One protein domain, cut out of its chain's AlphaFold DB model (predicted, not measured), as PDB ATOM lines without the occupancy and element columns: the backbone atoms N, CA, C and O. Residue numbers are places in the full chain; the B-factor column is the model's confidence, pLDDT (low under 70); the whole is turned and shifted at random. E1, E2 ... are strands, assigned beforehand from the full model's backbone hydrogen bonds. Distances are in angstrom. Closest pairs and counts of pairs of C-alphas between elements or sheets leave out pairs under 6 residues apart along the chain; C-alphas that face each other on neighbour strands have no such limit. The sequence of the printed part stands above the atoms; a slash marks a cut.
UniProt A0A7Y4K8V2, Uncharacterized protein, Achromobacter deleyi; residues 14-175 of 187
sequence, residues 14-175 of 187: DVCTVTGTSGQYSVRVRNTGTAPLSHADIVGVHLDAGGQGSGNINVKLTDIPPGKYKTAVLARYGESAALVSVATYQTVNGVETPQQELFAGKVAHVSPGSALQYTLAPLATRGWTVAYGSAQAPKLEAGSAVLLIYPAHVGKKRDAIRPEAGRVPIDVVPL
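AT A GLANCE: This is residues 14 to 175 of the 187 residues of an uncharacterized protein of Achromobacter deleyi (UniProt A0A7Y4K8V2). A lopsided sandwich of two sheets: a large, strongly twisted sheet with E3, E4 and E6 at one end is covered there by a small sheet of E1, E2 and E5, while its other end, with E8, E9 and E11, reaches beyond the small sheet. The long strand E7 joins the two ends of the large sheet, with E6 beside its first part, E8 beside its last part and E10 along its other side. The printed part has 162 residues, with no named helix and eleven named strands, E1 to E11 in order along the chain; the class is all strand. The eight-strand sheet is branched at E7 and its neighbour pairs are antiparallel, and the small sheet has the order E1, E2, E5, all antiparallel. The whole is compact, with a radius of gyration of the C-alphas of 15.7 A and spans of 46 by 38 by 28 A.

IN THESE COORDINATES: In the large sheet, E7 is the longest strand, residues 95 to 110, 41.4 A from its first C-alpha at (175.442, 133.331, 177.417) to its last at (144.976, 108.089, 165.168); it bends by 59 degrees at residue 107. E6, residues 81 to 92, is 33.1 A long and bends by 53 degrees at residue 84. E3, residues 37 to 47, measures 29.2 A, and E4, residues 53 to 64, 28.2 A. E10, residues 145 to 151, measures 20.1 A. E8 is residues 118 to 122, E9 is residues 130 to 132, and E11 is residues 171 to 174. In the small sheet, E1 is residues 14 to 19, with C-alpha 14 at (155.975, 130.003, 165.172); E2, residues 25 to 31, measures 20.1 A, and E5, residues 69 to 75, 18.7 A.

HOW THE PARTS SIT: In the large sheet E6 and E8 lie on one side of E7, and E10 lies on the other side. The pairing is staggered: E7 pairs with E6 over residues 95 to 103, with E10 over 100 to 106 and with E8 over 105 to 110. Within hydrogen-bond range are N 97 and O 90 at 2.8 A between E7 and E6, N 103 and O 148 at 3.0 A between E7 and E10, and N 106 and O 121 at 2.8 A between E7 and E8. E6, E7, E8 and E9 form a meander, each strand the antiparallel neighbour of the one before; N 120 and O 130 of E8 and E9 are 2.8 A apart. E7 to E10 form a Greek key, three strands of a meander with the first the antiparallel neighbour of the fourth. E11 is an edge strand beside E10, with N 147 and O 173 at 2.8 A. E3 lies on one side of E6 and E7 on the other side, with N 43 of E3 and O 85 of E6 at 2.9 A; E3 and the edge strand E4 are a hairpin, with N 42 and O 59 at 2.8 A. In the small sheet N 18 and O 26 of the hairpin E1 and E2 are 2.8 A apart, and N 27 and O 72 of E2 and E5 are 2.8 A apart. The facing parts of the two sheets are 8.8 A centre to centre, with their strands at 31 degrees. The closest C-alphas of E4 and E5, those of Val 59 and Ala 72, are 6.4 A apart. E1 and E10 are only just apart, the closest C-alphas 8.1 A from each other.

THE WHOLE: The C-alphas farthest apart, of Gly 94 and Gly 113, are 47.6 A from each other. The printed part has no cut. The links E9 to E10, residues 133 to 144, and E10 to E11, residues 152 to 170, are long. The mean pLDDT of the printed part is 89.4; residues 20 to 23 and 154 to 156 are under 70.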
ATOM      1  N   ASP A  14     156.857 130.588 166.175       90.94
ATOM      2  CA  ASP A  14     155.975 130.003 165.172       90.94
ATOM      3  C   ASP A  14     156.809 129.592 163.965       90.94
ATOM      4  O   ASP A  14     157.624 130.370 163.453       90.94
ATOM      5  N   VAL A  15     156.578 128.375 163.478       93.06
ATOM      6  CA  VAL A  15     157.259 127.840 162.301       93.06
ATOM      7  C   VAL A  15     156.227 127.442 161.255       93.06
ATOM      8  O   VAL A  15     155.267 126.729 161.539       93.06
ATOM      9  N   CYS A  16     156.428 127.913 160.028       91.81
ATOM     10  CA  CYS A  16     155.572 127.600 158.889       91.81
ATOM     11  C   CYS A  16     156.410 127.328 157.638       91.81
ATOM     12  O   CYS A  16     157.558 127.773 157.526       91.81
ATOM     13  N   THR A  17     155.843 126.587 156.691       89.19
ATOM     14  CA  THR A  17     156.502 126.257 155.424       89.19
ATOM     15  C   THR A  17     156.182 127.295 154.358       89.19
ATOM     16  O   THR A  17     155.076 127.818 154.267       89.19
ATOM     17  N   VAL A  18     157.162 127.618 153.527       82.62
ATOM     18  CA  VAL A  18     156.985 128.451 152.341       82.62
ATOM     19  C   VAL A  18     157.347 127.586 151.150       82.62
ATOM     20  O   VAL A  18     158.520 127.284 150.936       82.62
ATOM     21  N   THR A  19     156.336 127.199 150.382       76.38
ATOM     22  CA  THR A  19     156.538 126.615 149.058       76.38
ATOM     23  C   THR A  19     156.439 127.755 148.054       76.38
ATOM     24  O   THR A  19     155.373 128.345 147.883       76.38
ATOM     25  N   GLY A  20     157.568 128.140 147.462       58.75
ATOM     26  CA  GLY A  20     157.598 129.209 146.466       58.75
ATOM     27  C   GLY A  20     156.945 128.780 145.150       58.75
ATOM     28  O   GLY A  20     156.924 127.599 144.812       58.75
ATOM     29  N   THR A  21     156.492 129.745 144.347       53.44
ATOM     30  CA  THR A  21     156.084 129.527 142.941       53.44
ATOM     31  C   THR A  21     157.215 128.955 142.078       53.44
ATOM     32  O   THR A  21     156.958 128.344 141.049       53.44
ATOM     33  N   SER A  22     158.465 129.104 142.520       54.19
ATOM     34  CA  SER A  22     159.672 128.517 141.935       54.19
ATOM     35  C   SER A  22     160.043 127.152 142.537       54.19
ATOM     36  O   SER A  22     161.212 126.783 142.535       54.19
ATOM     37  N   GLY A  23     159.105 126.414 143.136       61.38
ATOM     38  CA  GLY A  23     159.365 125.068 143.668       61.38
ATOM     39  C   GLY A  23     160.368 125.003 144.828       61.38
ATOM     40  O   GLY A  23     160.752 123.912 145.231       61.38
ATOM     41  N   GLN A  24     160.797 126.145 145.375       82.19
ATOM     42  CA  GLN A  24     161.682 126.189 146.536       82.19
ATOM     43  C   GLN A  24     160.926 125.770 147.794       82.19
ATOM     44  O   GLN A  24     159.819 126.261 148.043       82.19
ATOM     45  N   TYR A  25     161.559 124.936 148.621       89.12
ATOM     46  CA  TYR A  25     161.068 124.607 149.956       89.12
ATOM     47  C   TYR A  25     161.846 125.410 150.993       89.12
ATOM     48  O   TYR A  25     163.067 125.292 151.123       89.12
ATOM     49  N   SER A  26     161.137 126.262 151.723       92.12
ATOM     50  CA  SER A  26     161.706 127.108 152.766       92.12
ATOM     51  C   SER A  26     160.901 127.006 154.054       92.12
ATOM     52  O   SER A  26     159.722 126.659 154.057       92.12
ATOM     53  N   VAL A  27     161.539 127.345 155.165       94.31
ATOM     54  CA  VAL A  27     160.932 127.359 156.493       94.31
ATOM     55  C   VAL A  27     161.093 128.746 157.078       94.31
ATOM     56  O   VAL A  27     162.193 129.296 157.123       94.31
ATOM     57  N   ARG A  28     159.987 129.333 157.519       95.62
ATOM     58  CA  ARG A  28     159.973 130.635 158.175       95.62
ATOM     59  C   ARG A  28     159.876 130.436 159.675       95.62
ATOM     60  O   ARG A  28     158.977 129.749 160.146       95.62
ATOM     61  N   VAL A  29     160.783 131.079 160.397       96.31
ATOM     62  CA  VAL A  29     160.854 131.078 161.856       96.31
ATOM     63  C   VAL A  29     160.480 132.475 162.334       96.31
ATOM     64  O   VAL A  29     161.201 133.436 162.052       96.31
ATOM     65  N   ARG A  30     159.336 132.606 163.008       95.69
ATOM     66  CA  ARG A  30     158.853 133.862 163.591       95.69
ATOM     67  C   ARG A  30     159.055 133.844 165.097       95.69
ATOM     68  O   ARG A  30     158.579 132.933 165.761       95.69
ATOM     69  N   ASN A  31     159.694 134.876 165.632       95.44
ATOM     70  CA  ASN A  31     159.800 135.071 167.072       95.44
ATOM     71  C   ASN A  31     158.479 135.647 167.610       95.44
ATOM     72  O   ASN A  31     158.086 136.753 167.230       95.44
ATOM     73  N   THR A  32     157.790 134.897 168.466       93.88
ATOM     74  CA  THR A  32     156.554 135.324 169.144       93.88
ATOM     75  C   THR A  32     156.780 135.708 170.605       93.88
ATOM     76  O   THR A  32     155.851 136.190 171.251       93.88
ATOM     77  N   GLY A  33     158.006 135.543 171.110       91.12
ATOM     78  CA  GLY A  33     158.413 136.007 172.432       91.12
ATOM     79  C   GLY A  33     158.657 137.515 172.488       91.12
ATOM     80  O   GLY A  33     158.558 138.237 171.492       91.12
ATOM     81  N   THR A  34     159.003 137.992 173.680       90.62
ATOM     82  CA  THR A  34     159.234 139.417 173.964       90.62
ATOM     83  C   THR A  34     160.699 139.841 173.851       90.62
ATOM     84  O   THR A  34     160.971 141.036 173.746       90.62
ATOM     85  N   ALA A  35     161.638 138.890 173.814       91.69
ATOM     86  CA  ALA A  35     163.073 139.136 173.652       91.69
ATOM     87  C   ALA A  35     163.596 138.649 172.281       91.69
ATOM     88  O   ALA A  35     163.052 137.689 171.723       91.69
ATOM     89  N   PRO A  36     164.631 139.290 171.698       93.81
ATOM     90  CA  PRO A  36     165.240 138.840 170.445       93.81
ATOM     91  C   PRO A  36     165.840 137.438 170.564       93.81
ATOM     92  O   PRO A  36     166.526 137.147 171.540       93.81
ATOM     93  N   LEU A  37     165.650 136.596 169.543       96.00
ATOM     94  CA  LEU A  37     166.412 135.352 169.420       96.00
ATOM     95  C   LEU A  37     167.807 135.682 168.883       96.00
ATOM     96  O   LEU A  37     167.914 136.355 167.852       96.00
ATOM     97  N   SER A  38     168.853 135.186 169.550       96.19
ATOM     98  CA  SER A  38     170.232 135.309 169.065       96.19
ATOM     99  C   SER A  38     170.400 134.521 167.773       96.19
ATOM    100  O   SER A  38     170.956 135.023 166.796       96.19
ATOM    101  N   HIS A  39     169.844 133.310 167.731       96.75
ATOM    102  CA  HIS A  39     169.718 132.540 166.509       96.75
ATOM    103  C   HIS A  39     168.655 131.437 166.591       96.75
ATOM    104  O   HIS A  39     168.130 131.105 167.656       96.75
ATOM    105  N   ALA A  40     168.361 130.854 165.433       97.06
ATOM    106  CA  ALA A  40     167.684 129.581 165.285       97.06
ATOM    107  C   ALA A  40     168.533 128.647 164.413       97.06
ATOM    108  O   ALA A  40     168.979 129.051 163.337       97.06
ATOM    109  N   ASP A  41     168.718 127.412 164.868       96.44
ATOM    110  CA  ASP A  41     169.329 126.324 164.110       96.44
ATOM    111  C   ASP A  41     168.226 125.472 163.483       96.44
ATOM    112  O   ASP A  41     167.368 124.934 164.186       96.44
ATOM    113  N   ILE A  42     168.244 125.346 162.160       97.19
ATOM    114  CA  ILE A  42     167.268 124.597 161.376       97.19
ATOM    115  C   ILE A  42     167.974 123.411 160.742       97.19
ATOM    116  O   ILE A  42     168.963 123.577 160.023       97.19
ATOM    117  N   VAL A  43     167.416 122.227 160.967       96.06
ATOM    118  CA  VAL A  43     167.843 120.995 160.309       96.06
ATOM    119  C   VAL A  43     166.754 120.548 159.350       96.06
ATOM    120  O   VAL A  43     165.597 120.372 159.737       96.06
ATOM    121  N   GLY A  44     167.132 120.358 158.094       94.88
ATOM    122  CA  GLY A  44     166.324 119.713 157.068       94.88
ATOM    123  C   GLY A  44     167.018 118.474 156.518       94.88
ATOM    124  O   GLY A  44     168.163 118.180 156.862       94.88
ATOM    125  N   VAL A  45     166.331 117.766 155.632       93.88
ATOM    126  CA  VAL A  45     166.918 116.701 154.811       93.88
ATOM    127  C   VAL A  45     166.512 116.876 153.360       93.88
ATOM    128  O   VAL A  45     165.361 117.222 153.094       93.88
ATOM    129  N   HIS A  46     167.431 116.614 152.435       92.50
ATOM    130  CA  HIS A  46     167.084 116.415 151.031       92.50
ATOM    131  C   HIS A  46     166.263 115.139 150.884       92.50
ATOM    132  O   HIS A  46     166.525 114.156 151.575       92.50
ATOM    133  N   LEU A  47     165.280 115.162 149.990       89.81
ATOM    134  CA  LEU A  47     164.461 114.008 149.654       89.81
ATOM    135  C   LEU A  47     164.902 113.447 148.309       89.81
ATOM    136  O   LEU A  47     165.104 114.197 147.353       89.81
ATOM    137  N   ASP A  48     165.023 112.128 148.233       85.25
ATOM    138  CA  ASP A  48     165.121 111.421 146.963       85.25
ATOM    139  C   ASP A  48     163.754 111.334 146.253       85.25
ATOM    140  O   ASP A  48     162.721 111.774 146.765       85.25
ATOM    141  N   ALA A  49     163.738 110.740 145.056       83.06
ATOM    142  CA  ALA A  49     162.515 110.557 144.271       83.06
ATOM    143  C   ALA A  49     161.457 109.671 144.966       83.06
ATOM    144  O   ALA A  49     160.280 109.732 144.614       83.06
ATOM    145  N   GLY A  50     161.856 108.859 145.949       81.50
ATOM    146  CA  GLY A  50     160.962 108.060 146.787       81.50
ATOM    147  C   GLY A  50     160.482 108.794 148.043       81.50
ATOM    148  O   GLY A  50     159.791 108.193 148.867       81.50
ATOM    149  N   GLY A  51     160.853 110.066 148.218       78.38
ATOM    150  CA  GLY A  51     160.519 110.866 149.391       78.38
ATOM    151  C   GLY A  51     161.313 110.491 150.646       78.38
ATOM    152  O   GLY A  51     160.886 110.836 151.748       78.38
ATOM    153  N   GLN A  52     162.435 109.775 150.514       80.94
ATOM    154  CA  GLN A  52     163.293 109.409 151.644       80.94
ATOM    155  C   GLN A  52     164.428 110.416 151.828       80.94
ATOM    156  O   GLN A  52     164.991 110.930 150.864       80.94
ATOM    157  N   GLY A  53     164.775 110.687 153.089       83.12
ATOM    158  CA  GLY A  53     165.897 111.555 153.437       83.12
ATOM    159  C   GLY A  53     167.243 110.997 152.955       83.12
ATOM    160  O   GLY A  53     167.619 109.898 153.358       83.12
ATOM    161  N   SER A  54     167.981 111.761 152.146       81.38
ATOM    162  CA  SER A  54     169.262 111.350 151.543       81.38
ATOM    163  C   SER A  54     170.482 112.153 152.024       81.38
ATOM    164  O   SER A  54     171.614 111.708 151.845       81.38
ATOM    165  N   GLY A  55     170.285 113.300 152.686       86.00
ATOM    166  CA  GLY A  55     171.373 114.104 153.257       86.00
ATOM    167  C   GLY A  55     170.878 115.271 154.111       86.00
ATOM    168  O   GLY A  55     169.824 115.834 153.827       86.00
ATOM    169  N   ASN A  56     171.631 115.631 155.156       91.00
ATOM    170  CA  ASN A  56     171.252 116.693 156.094       91.00
ATOM    171  C   ASN A  56     171.551 118.090 155.534       91.00
ATOM    172  O   ASN A  56     172.630 118.343 155.001       91.00
ATOM    173  N   ILE A  57     170.625 119.014 155.768       94.69
ATOM    174  CA  ILE A  57     170.753 120.446 155.501       94.69
ATOM    175  C   ILE A  57     170.788 121.153 156.852       94.69
ATOM    176  O   ILE A  57     169.897 120.942 157.670       94.69
ATOM    177  N   ASN A  58     171.783 122.009 157.082       96.06
ATOM    178  CA  ASN A  58     171.884 122.804 158.305       96.06
ATOM    179  C   ASN A  58     171.892 124.290 157.944       96.06
ATOM    180  O   ASN A  58     172.736 124.733 157.166       96.06
ATOM    181  N   VAL A  59     170.963 125.057 158.509       97.00
ATOM    182  CA  VAL A  59     170.861 126.507 158.304       97.00
ATOM    183  C   VAL A  59     170.784 127.192 159.659       97.00
ATOM    184  O   VAL A  59     169.974 126.813 160.498       97.00
ATOM    185  N   LYS A  60     171.591 128.238 159.852       97.50
ATOM    186  CA  LYS A  60     171.535 129.103 161.032       97.50
ATOM    187  C   LYS A  60     170.955 130.461 160.647       97.50
ATOM    188  O   LYS A  60     171.492 131.141 159.775       97.50
ATOM    189  N   LEU A  61     169.860 130.857 161.289       97.44
ATOM    190  CA  LEU A  61     169.269 132.191 161.166       97.44
ATOM    191  C   LEU A  61     169.654 132.998 162.401       97.44
ATOM    192  O   LEU A  61     169.208 132.661 163.489       97.44
ATOM    193  N   THR A  62     170.458 134.046 162.262       97.31
ATOM    194  CA  THR A  62     170.839 134.904 163.401       97.31
ATOM    195  C   THR A  62     169.820 136.016 163.619       97.31
ATOM    196  O   THR A  62     169.036 136.295 162.716       97.31
ATOM    197  N   ASP A  63     169.834 136.672 164.774       94.88
ATOM    198  CA  ASP A  63     169.181 137.960 165.048       94.88
ATOM    199  C   ASP A  63     167.726 138.024 164.562       94.88
ATOM    200  O   ASP A  63     167.427 138.659 163.544       94.88
ATOM    201  N   ILE A  64     166.815 137.334 165.254       96.38
ATOM    202  CA  ILE A  64     165.377 137.342 164.937       96.38
ATOM    203  C   ILE A  64     164.643 138.208 165.978       96.38
ATOM    204  O   ILE A  64     164.364 137.734 167.087       96.38
ATOM    205  N   PRO A  65     164.311 139.477 165.655       95.81
ATOM    206  CA  PRO A  65     163.658 140.372 166.604       95.81
ATOM    207  C   PRO A  65     162.251 139.898 166.998       95.81
ATOM    208  O   PRO A  65     161.601 139.211 166.200       95.81
ATOM    209  N   PRO A  66     161.736 140.319 168.169       95.19
ATOM    210  CA  PRO A  66     160.356 140.065 168.580       95.19
ATOM    211  C   PRO A  66     159.341 140.458 167.502       95.19
ATOM    212  O   PRO A  66     159.441 141.516 166.875       95.19
ATOM    213  N   GLY A  67     158.367 139.586 167.249       93.81
ATOM    214  CA  GLY A  67     157.306 139.786 166.260       93.81
ATOM    215  C   GLY A  67     157.745 139.680 164.793       93.81
ATOM    216  O   GLY A  67     156.879 139.675 163.909       93.81
ATOM    217  N   LYS A  68     159.050 139.574 164.511       95.56
ATOM    218  CA  LYS A  68     159.623 139.429 163.164       95.56
ATOM    219  C   LYS A  68     159.931 137.967 162.849       95.56
ATOM    220  O   LYS A  68     159.877 137.091 163.711       95.56
ATOM    221  N   TYR A  69     160.238 137.705 161.583       94.88
ATOM    222  CA  TYR A  69     160.610 136.381 161.108       94.88
ATOM    223  C   TYR A  69     161.837 136.430 160.208       94.88
ATOM    224  O   TYR A  69     162.100 137.437 159.550       94.88
ATOM    225  N   LYS A  70     162.542 135.304 160.131       96.19
ATOM    226  CA  LYS A  70     163.533 135.018 159.089       96.19
ATOM    227  C   LYS A  70     163.179 133.709 158.389       96.19
ATOM    228  O   LYS A  70     162.410 132.906 158.914       96.19
ATOM    229  N   THR A  71     163.695 133.528 157.179       95.00
ATOM    230  CA  THR A  71     163.375 132.376 156.328       95.00
ATOM    231  C   THR A  71     164.653 131.609 156.009       95.00
ATOM    232  O   THR A  71     165.611 132.201 155.518       95.00
ATOM    233  N   ALA A  72     164.657 130.309 156.282       94.94
ATOM    234  CA  ALA A  72     165.687 129.365 155.874       94.94
ATOM    235  C   ALA A  72     165.258 128.676 154.576       94.94
ATOM    236  O   ALA A  72     164.169 128.108 154.513       94.94
ATOM    237  N   VAL A  73     166.109 128.710 153.553       93.12
ATOM    238  CA  VAL A  73     165.893 127.960 152.310       93.12
ATOM    239  C   VAL A  73     166.482 126.566 152.490       93.12
ATOM    240  O   VAL A  73     167.668 126.448 152.788       93.12
ATOM    241  N   LEU A  74     165.660 125.528 152.337       93.50
ATOM    242  CA  LEU A  74     166.075 124.130 152.493       93.50
ATOM    243  C   LEU A  74     166.207 123.404 151.149       93.50
ATOM    244  O   LEU A  74     167.044 122.522 151.025       93.50
ATOM    245  N   ALA A  75     165.427 123.783 150.138       91.25
ATOM    246  CA  ALA A  75     165.584 123.280 148.775       91.25
ATOM    247  C   ALA A  75     165.451 124.409 147.757       91.25
ATOM    248  O   ALA A  75     164.596 125.295 147.900       91.25
ATOM    249  N   ARG A  76     166.285 124.361 146.718       88.00
ATOM    250  CA  ARG A  76     166.188 125.231 145.541       88.00
ATOM    251  C   ARG A  76     165.207 124.656 144.510       88.00
ATOM    252  O   ARG A  76     164.590 123.619 144.724       88.00
ATOM    253  N   TYR A  77     165.035 125.361 143.390       83.50
ATOM    254  CA  TYR A  77     164.220 124.872 142.274       83.50
ATOM    255  C   TYR A  77     164.732 123.505 141.797       83.50
ATOM    256  O   TYR A  77     165.926 123.352 141.552       83.50
ATOM    257  N   GLY A  78     163.826 122.536 141.649       81.44
ATOM    258  CA  GLY A  78     164.153 121.175 141.210       81.44
ATOM    259  C   GLY A  78     164.683 120.253 142.314       81.44
ATOM    260  O   GLY A  78     164.844 119.060 142.077       81.44
ATOM    261  N   GLU A  79     164.907 120.770 143.522       88.12
ATOM    262  CA  GLU A  79     165.267 119.977 144.695       88.12
ATOM    263  C   GLU A  79     164.030 119.715 145.560       88.12
ATOM    264  O   GLU A  79     163.085 120.502 145.593       88.12
ATOM    265  N   SER A  80     164.048 118.615 146.309       88.25
ATOM    266  CA  SER A  80     163.044 118.324 147.333       88.25
ATOM    267  C   SER A  80     163.717 118.236 148.694       88.25
ATOM    268  O   SER A  80     164.805 117.678 148.822       88.25
ATOM    269  N   ALA A  81     163.075 118.795 149.717       92.50
ATOM    270  CA  ALA A  81     163.538 118.712 151.093       92.50
ATOM    271  C   ALA A  81     162.358 118.639 152.062       92.50
ATOM    272  O   ALA A  81     161.233 119.017 151.733       92.50
ATOM    273  N   ALA A  82     162.637 118.193 153.279       92.12
ATOM    274  CA  ALA A  82     161.713 118.253 154.398       92.12
ATOM    275  C   ALA A  82     162.385 118.894 155.609       92.12
ATOM    276  O   ALA A  82     163.597 118.788 155.807       92.12
ATOM    277  N   LEU A  83     161.574 119.547 156.440       95.38
ATOM    278  CA  LEU A  83     162.029 120.008 157.746       95.38
ATOM    279  C   LEU A  83     162.212 118.787 158.657       95.38
ATOM    280  O   LEU A  83     161.392 117.871 158.630       95.38
ATOM    281  N   VAL A  84     163.262 118.799 159.474       95.25
ATOM    282  CA  VAL A  84     163.487 117.818 160.541       95.25
ATOM    283  C   VAL A  84     163.320 118.478 161.895       95.25
ATOM    284  O   VAL A  84     162.556 117.985 162.723       95.25
ATOM    285  N   SER A  85     164.004 119.597 162.140       95.75
ATOM    286  CA  SER A  85     163.930 120.247 163.442       95.75
ATOM    287  C   SER A  85     164.324 121.723 163.427       95.75
ATOM    288  O   SER A  85     164.974 122.202 162.499       95.75
ATOM    289  N   VAL A  86     163.918 122.440 164.475       96.81
ATOM    290  CA  VAL A  86     164.318 123.821 164.766       96.81
ATOM    291  C   VAL A  86     164.692 123.912 166.244       96.81
ATOM    292  O   VAL A  86     163.931 123.451 167.089       96.81
ATOM    293  N   ALA A  87     165.834 124.510 166.572       95.50
ATOM    294  CA  ALA A  87     166.153 124.953 167.931       95.50
ATOM    295  C   ALA A  87     166.361 126.462 167.945       95.50
ATOM    296  O   ALA A  87     166.987 127.004 167.038       95.50
ATOM    297  N   THR A  88     165.844 127.139 168.963       95.12
ATOM    298  CA  THR A  88     165.984 128.591 169.116       95.12
ATOM    299  C   THR A  88     166.788 128.934 170.356       95.12
ATOM    300  O   THR A  88     166.742 128.224 171.361       95.12
ATOM    301  N   TYR A  89     167.515 130.043 170.286       94.56
ATOM    302  CA  TYR A  89     168.415 130.491 171.339       94.56
ATOM    303  C   TYR A  89     168.240 131.985 171.585       94.56
ATOM    304  O   TYR A  89     167.888 132.752 170.685       94.56
ATOM    305  N   GLN A  90     168.494 132.396 172.820       94.31
ATOM    306  CA  GLN A  90     168.627 133.792 173.218       94.31
ATOM    307  C   GLN A  90     169.965 133.985 173.914       94.31
ATOM    308  O   GLN A  90     170.460 133.075 174.575       94.31
ATOM    309  N   THR A  91     170.514 135.188 173.827       92.38
ATOM    310  CA  THR A  91     171.642 135.575 174.670       92.38
ATOM    311  C   THR A  91     171.099 136.137 175.976       92.38
ATOM    312  O   THR A  91     170.525 137.224 175.992       92.38
ATOM    313  N   VAL A  92     171.294 135.415 177.077       89.31
ATOM    314  CA  VAL A  92     170.911 135.845 178.427       89.31
ATOM    315  C   VAL A  92     172.193 136.075 179.216       89.31
ATOM    316  O   VAL A  92     173.001 135.164 179.360       89.31
ATOM    317  N   ASN A  93     172.415 137.304 179.688       90.56
ATOM    318  CA  ASN A  93     173.637 137.689 180.412       90.56
ATOM    319  C   ASN A  93     174.942 137.313 179.673       90.56
ATOM    320  O   ASN A  93     175.904 136.860 180.285       90.56
ATOM    321  N   GLY A  94     174.964 137.469 178.345       89.06
ATOM    322  CA  GLY A  94     176.128 137.139 177.508       89.06
ATOM    323  C   GLY A  94     176.299 135.650 177.185       89.06
ATOM    324  O   GLY A  94     177.242 135.298 176.484       89.06
ATOM    325  N   VAL A  95     175.392 134.782 177.644       90.62
ATOM    326  CA  VAL A  95     175.442 133.331 177.417       90.62
ATOM    327  C   VAL A  95     174.320 132.898 176.478       90.62
ATOM    328  O   VAL A  95     173.151 133.230 176.695       90.62
ATOM    329  N   GLU A  96     174.659 132.126 175.445       89.69
ATOM    330  CA  GLU A  96     173.650 131.510 174.579       89.69
ATOM    331  C   GLU A  96     172.856 130.457 175.354       89.69
ATOM    332  O   GLU A  96     173.395 129.461 175.837       89.69
ATOM    333  N   THR A  97     171.556 130.694 175.467       90.75
ATOM    334  CA  THR A  97     170.621 129.891 176.246       90.75
ATOM    335  C   THR A  97     169.545 129.339 175.313       90.75
ATOM    336  O   THR A  97     168.827 130.132 174.685       90.75
ATOM    337  N   PRO A  98     169.402 128.008 175.196       91.81
ATOM    338  CA  PRO A  98     168.375 127.409 174.354       91.81
ATOM    339  C   PRO A  98     166.986 127.702 174.933       91.81
ATOM    340  O   PRO A  98     166.791 127.697 176.146       91.81
ATOM    341  N   GLN A  99     166.022 127.980 174.059       92.00
ATOM    342  CA  GLN A  99     164.663 128.369 174.441       92.00
ATOM    343  C   GLN A  99     163.654 127.266 174.136       92.00
ATOM    344  O   GLN A  99     162.930 126.806 175.018       92.00
ATOM    345  N   GLN A 100     163.608 126.822 172.880       92.56
ATOM    346  CA  GLN A 100     162.653 125.820 172.422       92.56
ATOM    347  C   GLN A 100     163.282 124.884 171.408       92.56
ATOM    348  O   GLN A 100     164.182 125.255 170.652       92.56
ATOM    349  N   GLU A 101     162.738 123.674 171.366       94.38
ATOM    350  CA  GLU A 101     163.078 122.661 170.384       94.38
ATOM    351  C   GLU A 101     161.811 122.170 169.708       94.38
ATOM    352  O   GLU A 101     160.822 121.832 170.356       94.38
ATOM    353  N   LEU A 102     161.842 122.137 168.385       96.06
ATOM    354  CA  LEU A 102     160.730 121.719 167.559       96.06
ATOM    355  C   LEU A 102     161.201 120.592 166.658       96.06
ATOM    356  O   LEU A 102     162.254 120.700 166.030       96.06
ATOM    357  N   PHE A 103     160.406 119.535 166.560       95.94
ATOM    358  CA  PHE A 103     160.650 118.429 165.639       95.94
ATOM    359  C   PHE A 103     159.490 118.317 164.660       95.94
ATOM    360  O   PHE A 103     158.327 118.255 165.060       95.94
ATOM    361  N   ALA A 104     159.810 118.302 163.371       95.56
ATOM    362  CA  ALA A 104     158.835 118.100 162.319       95.56
ATOM    363  C   ALA A 104     158.496 116.613 162.207       95.56
ATOM    364  O   ALA A 104     159.364 115.746 162.063       95.56
ATOM    365  N   GLY A 105     157.205 116.331 162.265       95.12
ATOM    366  CA  GLY A 105     156.668 114.989 162.202       95.12
ATOM    367  C   GLY A 105     155.429 114.905 161.332       95.12
ATOM    368  O   GLY A 105     154.990 115.879 160.717       95.12
ATOM    369  N   LYS A 106     154.847 113.715 161.319       95.00
ATOM    370  CA  LYS A 106     153.527 113.438 160.771       95.00
ATOM    371  C   LYS A 106     152.723 112.583 161.734       95.00
ATOM    372  O   LYS A 106     153.288 111.796 162.495       95.00
ATOM    373  N   VAL A 107     151.406 112.687 161.655       95.88
ATOM    374  CA  VAL A 107     150.502 111.767 162.348       95.88
ATOM    375  C   VAL A 107     150.526 110.428 161.619       95.88
ATOM    376  O   VAL A 107     149.942 110.281 160.550       95.88
ATOM    377  N   ALA A 108     151.229 109.449 162.173       94.94
ATOM    378  CA  ALA A 108     151.294 108.103 161.613       94.94
ATOM    379  C   ALA A 108     149.998 107.323 161.857       94.94
ATOM    380  O   ALA A 108     149.577 106.551 161.002       94.94
ATOM    381  N   HIS A 109     149.367 107.531 163.013       94.62
ATOM    382  CA  HIS A 109     148.145 106.832 163.391       94.62
ATOM    383  C   HIS A 109     147.286 107.673 164.341       94.62
ATOM    384  O   HIS A 109     147.817 108.449 165.141       94.62
ATOM    385  N   VAL A 110     145.965 107.485 164.267       94.06
ATOM    386  CA  VAL A 110     144.976 108.089 165.168       94.06
ATOM    387  C   VAL A 110     144.191 106.969 165.846       94.06
ATOM    388  O   VAL A 110     143.667 106.083 165.180       94.06
ATOM    389  N   SER A 111     144.096 107.006 167.170       91.88
ATOM    390  CA  SER A 111     143.366 106.059 168.018       91.88
ATOM    391  C   SER A 111     142.286 106.806 168.802       91.88
ATOM    392  O   SER A 111     142.542 107.258 169.921       91.88
ATOM    393  N   PRO A 112     141.092 107.007 168.212       87.38
ATOM    394  CA  PRO A 112     140.016 107.758 168.848       87.38
ATOM    395  C   PRO A 112     139.651 107.181 170.222       87.38
ATOM    396  O   PRO A 112     139.589 105.967 170.390       87.38
ATOM    397  N   GLY A 113     139.413 108.053 171.204       84.56
ATOM    398  CA  GLY A 113     139.044 107.654 172.570       84.56
ATOM    399  C   GLY A 113     140.216 107.256 173.478       84.56
ATOM    400  O   GLY A 113     140.008 107.065 174.672       84.56
ATOM    401  N   SER A 114     141.444 107.171 172.954       87.81
ATOM    402  CA  SER A 114     142.653 107.000 173.769       87.81
ATOM    403  C   SER A 114     143.092 108.325 174.396       87.81
ATOM    404  O   SER A 114     143.051 109.368 173.743       87.81
ATOM    405  N   ALA A 115     143.611 108.276 175.627       86.69
ATOM    406  CA  ALA A 115     144.286 109.419 176.247       86.69
ATOM    407  C   ALA A 115     145.527 109.866 175.448       86.69
ATOM    408  O   ALA A 115     145.868 111.044 175.451       86.69
ATOM    409  N   LEU A 116     146.168 108.938 174.730       89.19
ATOM    410  CA  LEU A 116     147.254 109.188 173.781       89.19
ATOM    411  C   LEU A 116     146.749 108.889 172.368       89.19
ATOM    412  O   LEU A 116     147.061 107.860 171.771       89.19
ATOM    413  N   GLN A 117     145.880 109.767 171.877       91.00
ATOM    414  CA  GLN A 117     145.147 109.578 170.629       91.00
ATOM    415  C   GLN A 117     146.041 109.519 169.381       91.00
ATOM    416  O   GLN A 117     145.643 108.928 168.380       91.00
ATOM    417  N   TYR A 118     147.226 110.119 169.392       93.69
ATOM    418  CA  TYR A 118     148.055 110.288 168.203       93.69
ATOM    419  C   TYR A 118     149.374 109.541 168.332       93.69
ATOM    420  O   TYR A 118     150.093 109.687 169.315       93.69
ATOM    421  N   THR A 119     149.733 108.785 167.299       94.88
ATOM    422  CA  THR A 119     151.108 108.312 167.106       94.88
ATOM    423  C   THR A 119     151.779 109.207 166.081       94.88
ATOM    424  O   THR A 119     151.324 109.305 164.941       94.88
ATOM    425  N   LEU A 120     152.859 109.859 166.485       95.44
ATOM    426  CA  LEU A 120     153.635 110.782 165.672       95.44
ATOM    427  C   LEU A 120     154.929 110.099 165.236       95.44
ATOM    428  O   LEU A 120     155.556 109.392 166.022       95.44
ATOM    429  N   ALA A 121     155.320 110.315 163.989       94.81
ATOM    430  CA  ALA A 121     156.545 109.791 163.391       94.81
ATOM    431  C   ALA A 121     157.305 110.932 162.697       94.81
ATOM    432  O   ALA A 121     156.721 112.002 162.495       94.81
ATOM    433  N   PRO A 122     158.573 110.744 162.298       92.62
ATOM    434  CA  PRO A 122     159.329 111.785 161.632       92.62
ATOM    435  C   PRO A 122     158.718 112.074 160.261       92.62
ATOM    436  O   PRO A 122     158.125 111.197 159.624       92.62
ATOM    437  N   LEU A 123     158.866 113.317 159.802       89.00
ATOM    438  CA  LEU A 123     158.290 113.738 158.528       89.00
ATOM    439  C   LEU A 123     158.963 113.036 157.333       89.00
ATOM    440  O   LEU A 123     158.268 112.554 156.444       89.00
ATOM    441  N   ALA A 124     160.297 112.950 157.345       81.94
ATOM    442  CA  ALA A 124     161.098 112.427 156.229       81.94
ATOM    443  C   ALA A 124     162.244 111.483 156.628       81.94
ATOM    444  O   ALA A 124     162.842 110.827 155.774       81.94
ATOM    445  N   THR A 125     162.568 111.410 157.917       81.56
ATOM    446  CA  THR A 125     163.570 110.481 158.446       81.56
ATOM    447  C   THR A 125     162.893 109.237 159.025       81.56
ATOM    448  O   THR A 125     161.667 109.132 159.092       81.56
ATOM    449  N   ARG A 126     163.694 108.255 159.440       82.38
ATOM    450  CA  ARG A 126     163.231 107.098 160.219       82.38
ATOM    451  C   ARG A 126     163.748 107.209 161.652       82.38
ATOM    452  O   ARG A 126     164.674 107.967 161.924       82.38
ATOM    453  N   GLY A 127     163.197 106.394 162.548       84.25
ATOM    454  CA  GLY A 127     163.887 106.057 163.797       84.25
ATOM    455  C   GLY A 127     163.339 106.673 165.081       84.25
ATOM    456  O   GLY A 127     163.977 106.508 166.117       84.25
ATOM    457  N   TRP A 128     162.174 107.328 165.061       92.94
ATOM    458  CA  TRP A 128     161.459 107.655 166.298       92.94
ATOM    459  C   TRP A 128     159.944 107.612 166.131       92.94
ATOM    460  O   TRP A 128     159.421 107.819 165.041       92.94
ATOM    461  N   THR A 129     159.238 107.349 167.226       93.50
ATOM    462  CA  THR A 129     157.793 107.538 167.341       93.50
ATOM    463  C   THR A 129     157.483 108.183 168.687       93.50
ATOM    464  O   THR A 129     158.192 107.962 169.668       93.50
ATOM    465  N   VAL A 130     156.440 109.008 168.732       94.12
ATOM    466  CA  VAL A 130     155.969 109.672 169.953       94.12
ATOM    467  C   VAL A 130     154.465 109.481 170.055       94.12
ATOM    468  O   VAL A 130     153.733 109.818 169.126       94.12
ATOM    469  N   ALA A 131     153.999 108.946 171.179       92.88
ATOM    470  CA  ALA A 131     152.581 108.931 171.500       92.88
ATOM    471  C   ALA A 131     152.194 110.283 172.114       92.88
ATOM    472  O   ALA A 131     152.886 110.790 172.997       92.88
ATOM    473  N   TYR A 132     151.103 110.872 171.641       91.38
ATOM    474  CA  TYR A 132     150.634 112.178 172.077       91.38
ATOM    475  C   TYR A 132     149.121 112.186 172.243       91.38
ATOM    476  O   TYR A 132     148.376 111.647 171.427       91.38
ATOM    477  N   GLY A 133     148.661 112.864 173.280       87.88
ATOM    478  CA  GLY A 133     147.275 113.257 173.431       87.88
ATOM    479  C   GLY A 133     147.185 114.356 174.475       87.88
ATOM    480  O   GLY A 133     147.959 114.394 175.429       87.88
ATOM    481  N   SER A 134     146.272 115.289 174.247       80.38
ATOM    482  CA  SER A 134     145.972 116.381 175.163       80.38
ATOM    483  C   SER A 134     144.480 116.664 175.078       80.38
ATOM    484  O   SER A 134     143.893 116.573 173.997       80.38
ATOM    485  N   ALA A 135     143.871 117.024 176.208       74.50
ATOM    486  CA  ALA A 135     142.465 117.416 176.258       74.50
ATOM    487  C   ALA A 135     142.175 118.653 175.385       74.50
ATOM    488  O   ALA A 135     141.042 118.855 174.959       74.50
ATOM    489  N   GLN A 136     143.200 119.459 175.099       72.25
ATOM    490  CA  GLN A 136     143.139 120.653 174.257       72.25
ATOM    491  C   GLN A 136     143.843 120.461 172.904       72.25
ATOM    492  O   GLN A 136     144.033 121.435 172.178       72.25
ATOM    493  N   ALA A 137     144.250 119.234 172.550       70.25
ATOM    494  CA  ALA A 137     144.921 118.997 171.278       70.25
ATOM    495  C   ALA A 137     144.002 119.376 170.104       70.25
ATOM    496  O   ALA A 137     142.816 119.024 170.112       70.25
ATOM    497  N   PRO A 138     144.530 120.027 169.050       74.94
ATOM    498  CA  PRO A 138     143.781 120.174 167.813       74.94
ATOM    499  C   PRO A 138     143.388 118.789 167.281       74.94
ATOM    500  O   PRO A 138     144.102 117.801 167.474       74.94
ATOM    501  N   LYS A 139     142.253 118.705 166.583       86.38
ATOM    502  CA  LYS A 139     141.904 117.489 165.849       86.38
ATOM    503  C   LYS A 139     142.906 117.323 164.707       86.38
ATOM    504  O   LYS A 139     142.950 118.157 163.805       86.38
ATOM    505  N   LEU A 140     143.712 116.268 164.771       91.12
ATOM    506  CA  LEU A 140     144.689 115.938 163.739       91.12
ATOM    507  C   LEU A 140     144.235 114.704 162.958       91.12
ATOM    508  O   LEU A 140     143.651 113.775 163.517       91.12
ATOM    509  N   GLU A 141     144.532 114.686 161.665       92.19
ATOM    510  CA  GLU A 141     144.224 113.565 160.779       92.19
ATOM    511  C   GLU A 141     145.489 112.768 160.467       92.19
ATOM    512  O   GLU A 141     146.589 113.331 160.431       92.19
ATOM    513  N   ALA A 142     145.343 111.468 160.209       93.62
ATOM    514  CA  ALA A 142     146.455 110.642 159.754       93.62
ATOM    515  C   ALA A 142     147.088 111.241 158.483       93.62
ATOM    516  O   ALA A 142     146.393 111.709 157.586       93.62
ATOM    517  N   GLY A 143     148.417 111.258 158.428       91.75
ATOM    518  CA  GLY A 143     149.194 111.885 157.358       91.75
ATOM    519  C   GLY A 143     149.457 113.383 157.542       91.75
ATOM    520  O   GLY A 143     150.341 113.909 156.869       91.75
ATOM    521  N   SER A 144     148.776 114.068 158.468       92.69
ATOM    522  CA  SER A 144     148.995 115.504 158.703       92.69
ATOM    523  C   SER A 144     150.423 115.782 159.163       92.69
ATOM    524  O   SER A 144     150.896 115.153 160.112       92.69
ATOM    525  N   ALA A 145     151.086 116.760 158.539       94.19
ATOM    526  CA  ALA A 145     152.373 117.268 159.001       94.19
ATOM    527  C   ALA A 145     152.193 118.120 160.266       94.19
ATOM    528  O   ALA A 145     151.277 118.941 160.360       94.19
ATOM    529  N   VAL A 146     153.079 117.937 161.239       95.12
ATOM    530  CA  VAL A 146     153.006 118.569 162.561       95.12
ATOM    531  C   VAL A 146     154.379 119.028 163.039       95.12
ATOM    532  O   VAL A 146     155.412 118.545 162.577       95.12
ATOM    533  N   LEU A 147     154.380 119.943 164.000       95.81
ATOM    534  CA  LEU A 147     155.528 120.292 164.822       95.81
ATOM    535  C   LEU A 147     155.260 119.837 166.250       95.81
ATOM    536  O   LEU A 147     154.259 120.224 166.850       95.81
ATOM    537  N   LEU A 148     156.168 119.030 166.783       95.19
ATOM    538  CA  LEU A 148     156.207 118.665 168.190       95.19
ATOM    539  C   LEU A 148     157.076 119.697 168.901       95.19
ATOM    540  O   LEU A 148     158.256 119.819 168.571       95.19
ATOM    541  N   ILE A 149     156.501 120.433 169.847       94.19
ATOM    542  CA  ILE A 149     157.167 121.519 170.567       94.19
ATOM    543  C   ILE A 149     157.608 120.998 171.934       94.19
ATOM    544  O   ILE A 149     156.805 120.468 172.699       94.19
ATOM    545  N   TYR A 150     158.883 121.176 172.256       92.69
ATOM    546  CA  TYR A 150     159.489 120.809 173.529       92.69
ATOM    547  C   TYR A 150     160.161 122.030 174.166       92.69
ATOM    548  O   TYR A 150     160.708 122.882 173.452       92.69
ATOM    549  N   PRO A 151     160.195 122.114 175.507       89.75
ATOM    550  CA  PRO A 151     161.104 123.032 176.169       89.75
ATOM    551  C   PRO A 151     162.545 122.617 175.857       89.75
ATOM    552  O   PRO A 151     162.831 121.423 175.692       89.75
ATOM    553  N   ALA A 152     163.442 123.594 175.771       87.06
ATOM    554  CA  ALA A 152     164.854 123.341 175.523       87.06
ATOM    555  C   ALA A 152     165.473 122.354 176.526       87.06
ATOM    556  O   ALA A 152     165.120 122.336 177.709       87.06
ATOM    557  N   HIS A 153     166.423 121.544 176.058       82.12
ATOM    558  CA  HIS A 153     167.264 120.753 176.947       82.12
ATOM    559  C   HIS A 153     168.127 121.643 177.846       82.12
ATOM    560  O   HIS A 153     168.722 122.626 177.405       82.12
ATOM    561  N   VAL A 154     168.270 121.223 179.105       66.50
ATOM    562  CA  VAL A 154     169.261 121.768 180.036       66.50
ATOM    563  C   VAL A 154     170.355 120.712 180.223       66.50
ATOM    564  O   VAL A 154     170.088 119.601 180.678       66.50
ATOM    565  N   GLY A 155     171.590 121.022 179.826       65.19
ATOM    566  CA  GLY A 155     172.794 120.254 180.182       65.19
ATOM    567  C   GLY A 155     173.254 119.127 179.240       65.19
ATOM    568  O   GLY A 155     174.460 118.916 179.133       65.19
ATOM    569  N   LYS A 156     172.373 118.411 178.523       63.66
ATOM    570  CA  LYS A 156     172.796 117.413 177.508       63.66
ATOM    571  C   LYS A 156     172.834 118.025 176.108       63.66
ATOM    572  O   LYS A 156     171.989 118.851 175.772       63.66
ATOM    573  N   LYS A 157     173.780 117.577 175.267       72.19
ATOM    574  CA  LYS A 157     173.743 117.880 173.829       72.19
ATOM    575  C   LYS A 157     172.457 117.307 173.241       72.19
ATOM    576  O   LYS A 157     172.225 116.101 173.309       72.19
ATOM    577  N   ARG A 158     171.653 118.194 172.668       84.12
ATOM    578  CA  ARG A 158     170.449 117.864 171.916       84.12
ATOM    579  C   ARG A 158     170.786 116.965 170.725       84.12
ATOM    580  O   ARG A 158     171.748 117.225 170.002       84.12
ATOM    581  N   ASP A 159     169.944 115.966 170.480       87.44
ATOM    582  CA  ASP A 159     169.915 115.256 169.204       87.44
ATOM    583  C   ASP A 159     169.082 116.068 168.198       87.44
ATOM    584  O   ASP A 159     167.903 116.347 168.412       87.44
ATOM    585  N   ALA A 160     169.708 116.512 167.110       89.00
ATOM    586  CA  ALA A 160     169.062 117.419 166.169       89.00
ATOM    587  C   ALA A 160     168.047 116.726 165.241       89.00
ATOM    588  O   ALA A 160     167.287 117.422 164.564       89.00
ATOM    589  N   ILE A 161     168.011 115.388 165.197       89.38
ATOM    590  CA  ILE A 161     167.166 114.632 164.258       89.38
ATOM    591  C   ILE A 161     166.030 113.848 164.923       89.38
ATOM    592  O   ILE A 161     165.148 113.340 164.223       89.38
ATOM    593  N   ARG A 162     166.012 113.762 166.257       90.12
ATOM    594  CA  ARG A 162     164.941 113.094 167.004       90.12
ATOM    595  C   ARG A 162     164.700 113.721 168.379       90.12
ATOM    596  O   ARG A 162     165.660 114.144 169.019       90.12
ATOM    597  N   PRO A 163     163.445 113.731 168.859       91.12
ATOM    598  CA  PRO A 163     163.163 114.052 170.251       91.12
ATOM    599  C   PRO A 163     163.785 113.003 171.186       91.12
ATOM    600  O   PRO A 163     163.949 111.839 170.809       91.12
ATOM    601  N   GLU A 164     164.116 113.402 172.418       88.56
ATOM    602  CA  GLU A 164     164.573 112.456 173.445       88.56
ATOM    603  C   GLU A 164     163.473 111.427 173.744       88.56
ATOM    604  O   GLU A 164     162.300 111.767 173.923       88.56
ATOM    605  N   ALA A 165     163.862 110.154 173.808       85.25
ATOM    606  CA  ALA A 165     162.940 109.062 174.079       85.25
ATOM    607  C   ALA A 165     162.229 109.261 175.428       85.25
ATOM    608  O   ALA A 165     162.860 109.542 176.445       85.25
ATOM    609  N   GLY A 166     160.906 109.102 175.430       84.06
ATOM    610  CA  GLY A 166     160.080 109.250 176.630       84.06
ATOM    611  C   GLY A 166     159.741 110.694 177.015       84.06
ATOM    612  O   GLY A 166     158.910 110.883 177.903       84.06
ATOM    613  N   ARG A 167     160.301 111.720 176.350       86.94
ATOM    614  CA  ARG A 167     159.812 113.096 176.524       86.94
ATOM    615  C   ARG A 167     158.466 113.267 175.835       86.94
ATOM    616  O   ARG A 167     158.268 112.843 174.699       86.94
ATOM    617  N   VAL A 168     157.566 113.962 176.520       85.19
ATOM    618  CA  VAL A 168     156.267 114.363 175.979       85.19
ATOM    619  C   VAL A 168     156.384 115.808 175.483       85.19
ATOM    620  O   VAL A 168     156.918 116.647 176.218       85.19
ATOM    621  N   PRO A 169     155.945 116.117 174.251       91.44
ATOM    622  CA  PRO A 169     155.909 117.494 173.780       91.44
ATOM    623  C   PRO A 169     154.920 118.303 174.621       91.44
ATOM    624  O   PRO A 169     153.869 117.799 175.015       91.44
ATOM    625  N   ILE A 170     155.250 119.566 174.880       90.69
ATOM    626  CA  ILE A 170     154.342 120.487 175.578       90.69
ATOM    627  C   ILE A 170     153.176 120.908 174.688       90.69
ATOM    628  O   ILE A 170     152.129 121.289 175.203       90.69
ATOM    629  N   ASP A 171     153.357 120.827 173.370       90.88
ATOM    630  CA  ASP A 171     152.301 121.053 172.396       90.88
ATOM    631  C   ASP A 171     152.625 120.361 171.064       90.88
ATOM    632  O   ASP A 171     153.789 120.118 170.726       90.88
ATOM    633  N   VAL A 172     151.585 120.055 170.293       92.81
ATOM    634  CA  VAL A 172     151.687 119.543 168.927       92.81
ATOM    635  C   VAL A 172     150.755 120.346 168.040       92.81
ATOM    636  O   VAL A 172     149.530 120.251 168.138       92.81
ATOM    637  N   VAL A 173     151.353 121.097 167.121       92.38
ATOM    638  CA  VAL A 173     150.632 121.998 166.219       92.38
ATOM    639  C   VAL A 173     150.779 121.540 164.769       92.38
ATOM    640  O   VAL A 173     151.808 120.966 164.412       92.38
ATOM    641  N   PRO A 174     149.795 121.788 163.887       92.88
ATOM    642  CA  PRO A 174     149.963 121.484 162.471       92.88
ATOM    643  C   PRO A 174     151.109 122.303 161.859       92.88
ATOM    644  O   PRO A 174     151.194 123.514 162.078       92.88
ATOM    645  N   LEU A 175     151.953 121.662 161.049       93.00
ATOM    646  CA  LEU A 175     152.973 122.340 160.251       93.00
ATOM    647  C   LEU A 175     152.299 122.924 159.008       93.00
ATOM    648  O   LEU A 175     152.081 122.236 158.012       93.00
TER     649      LEU A 175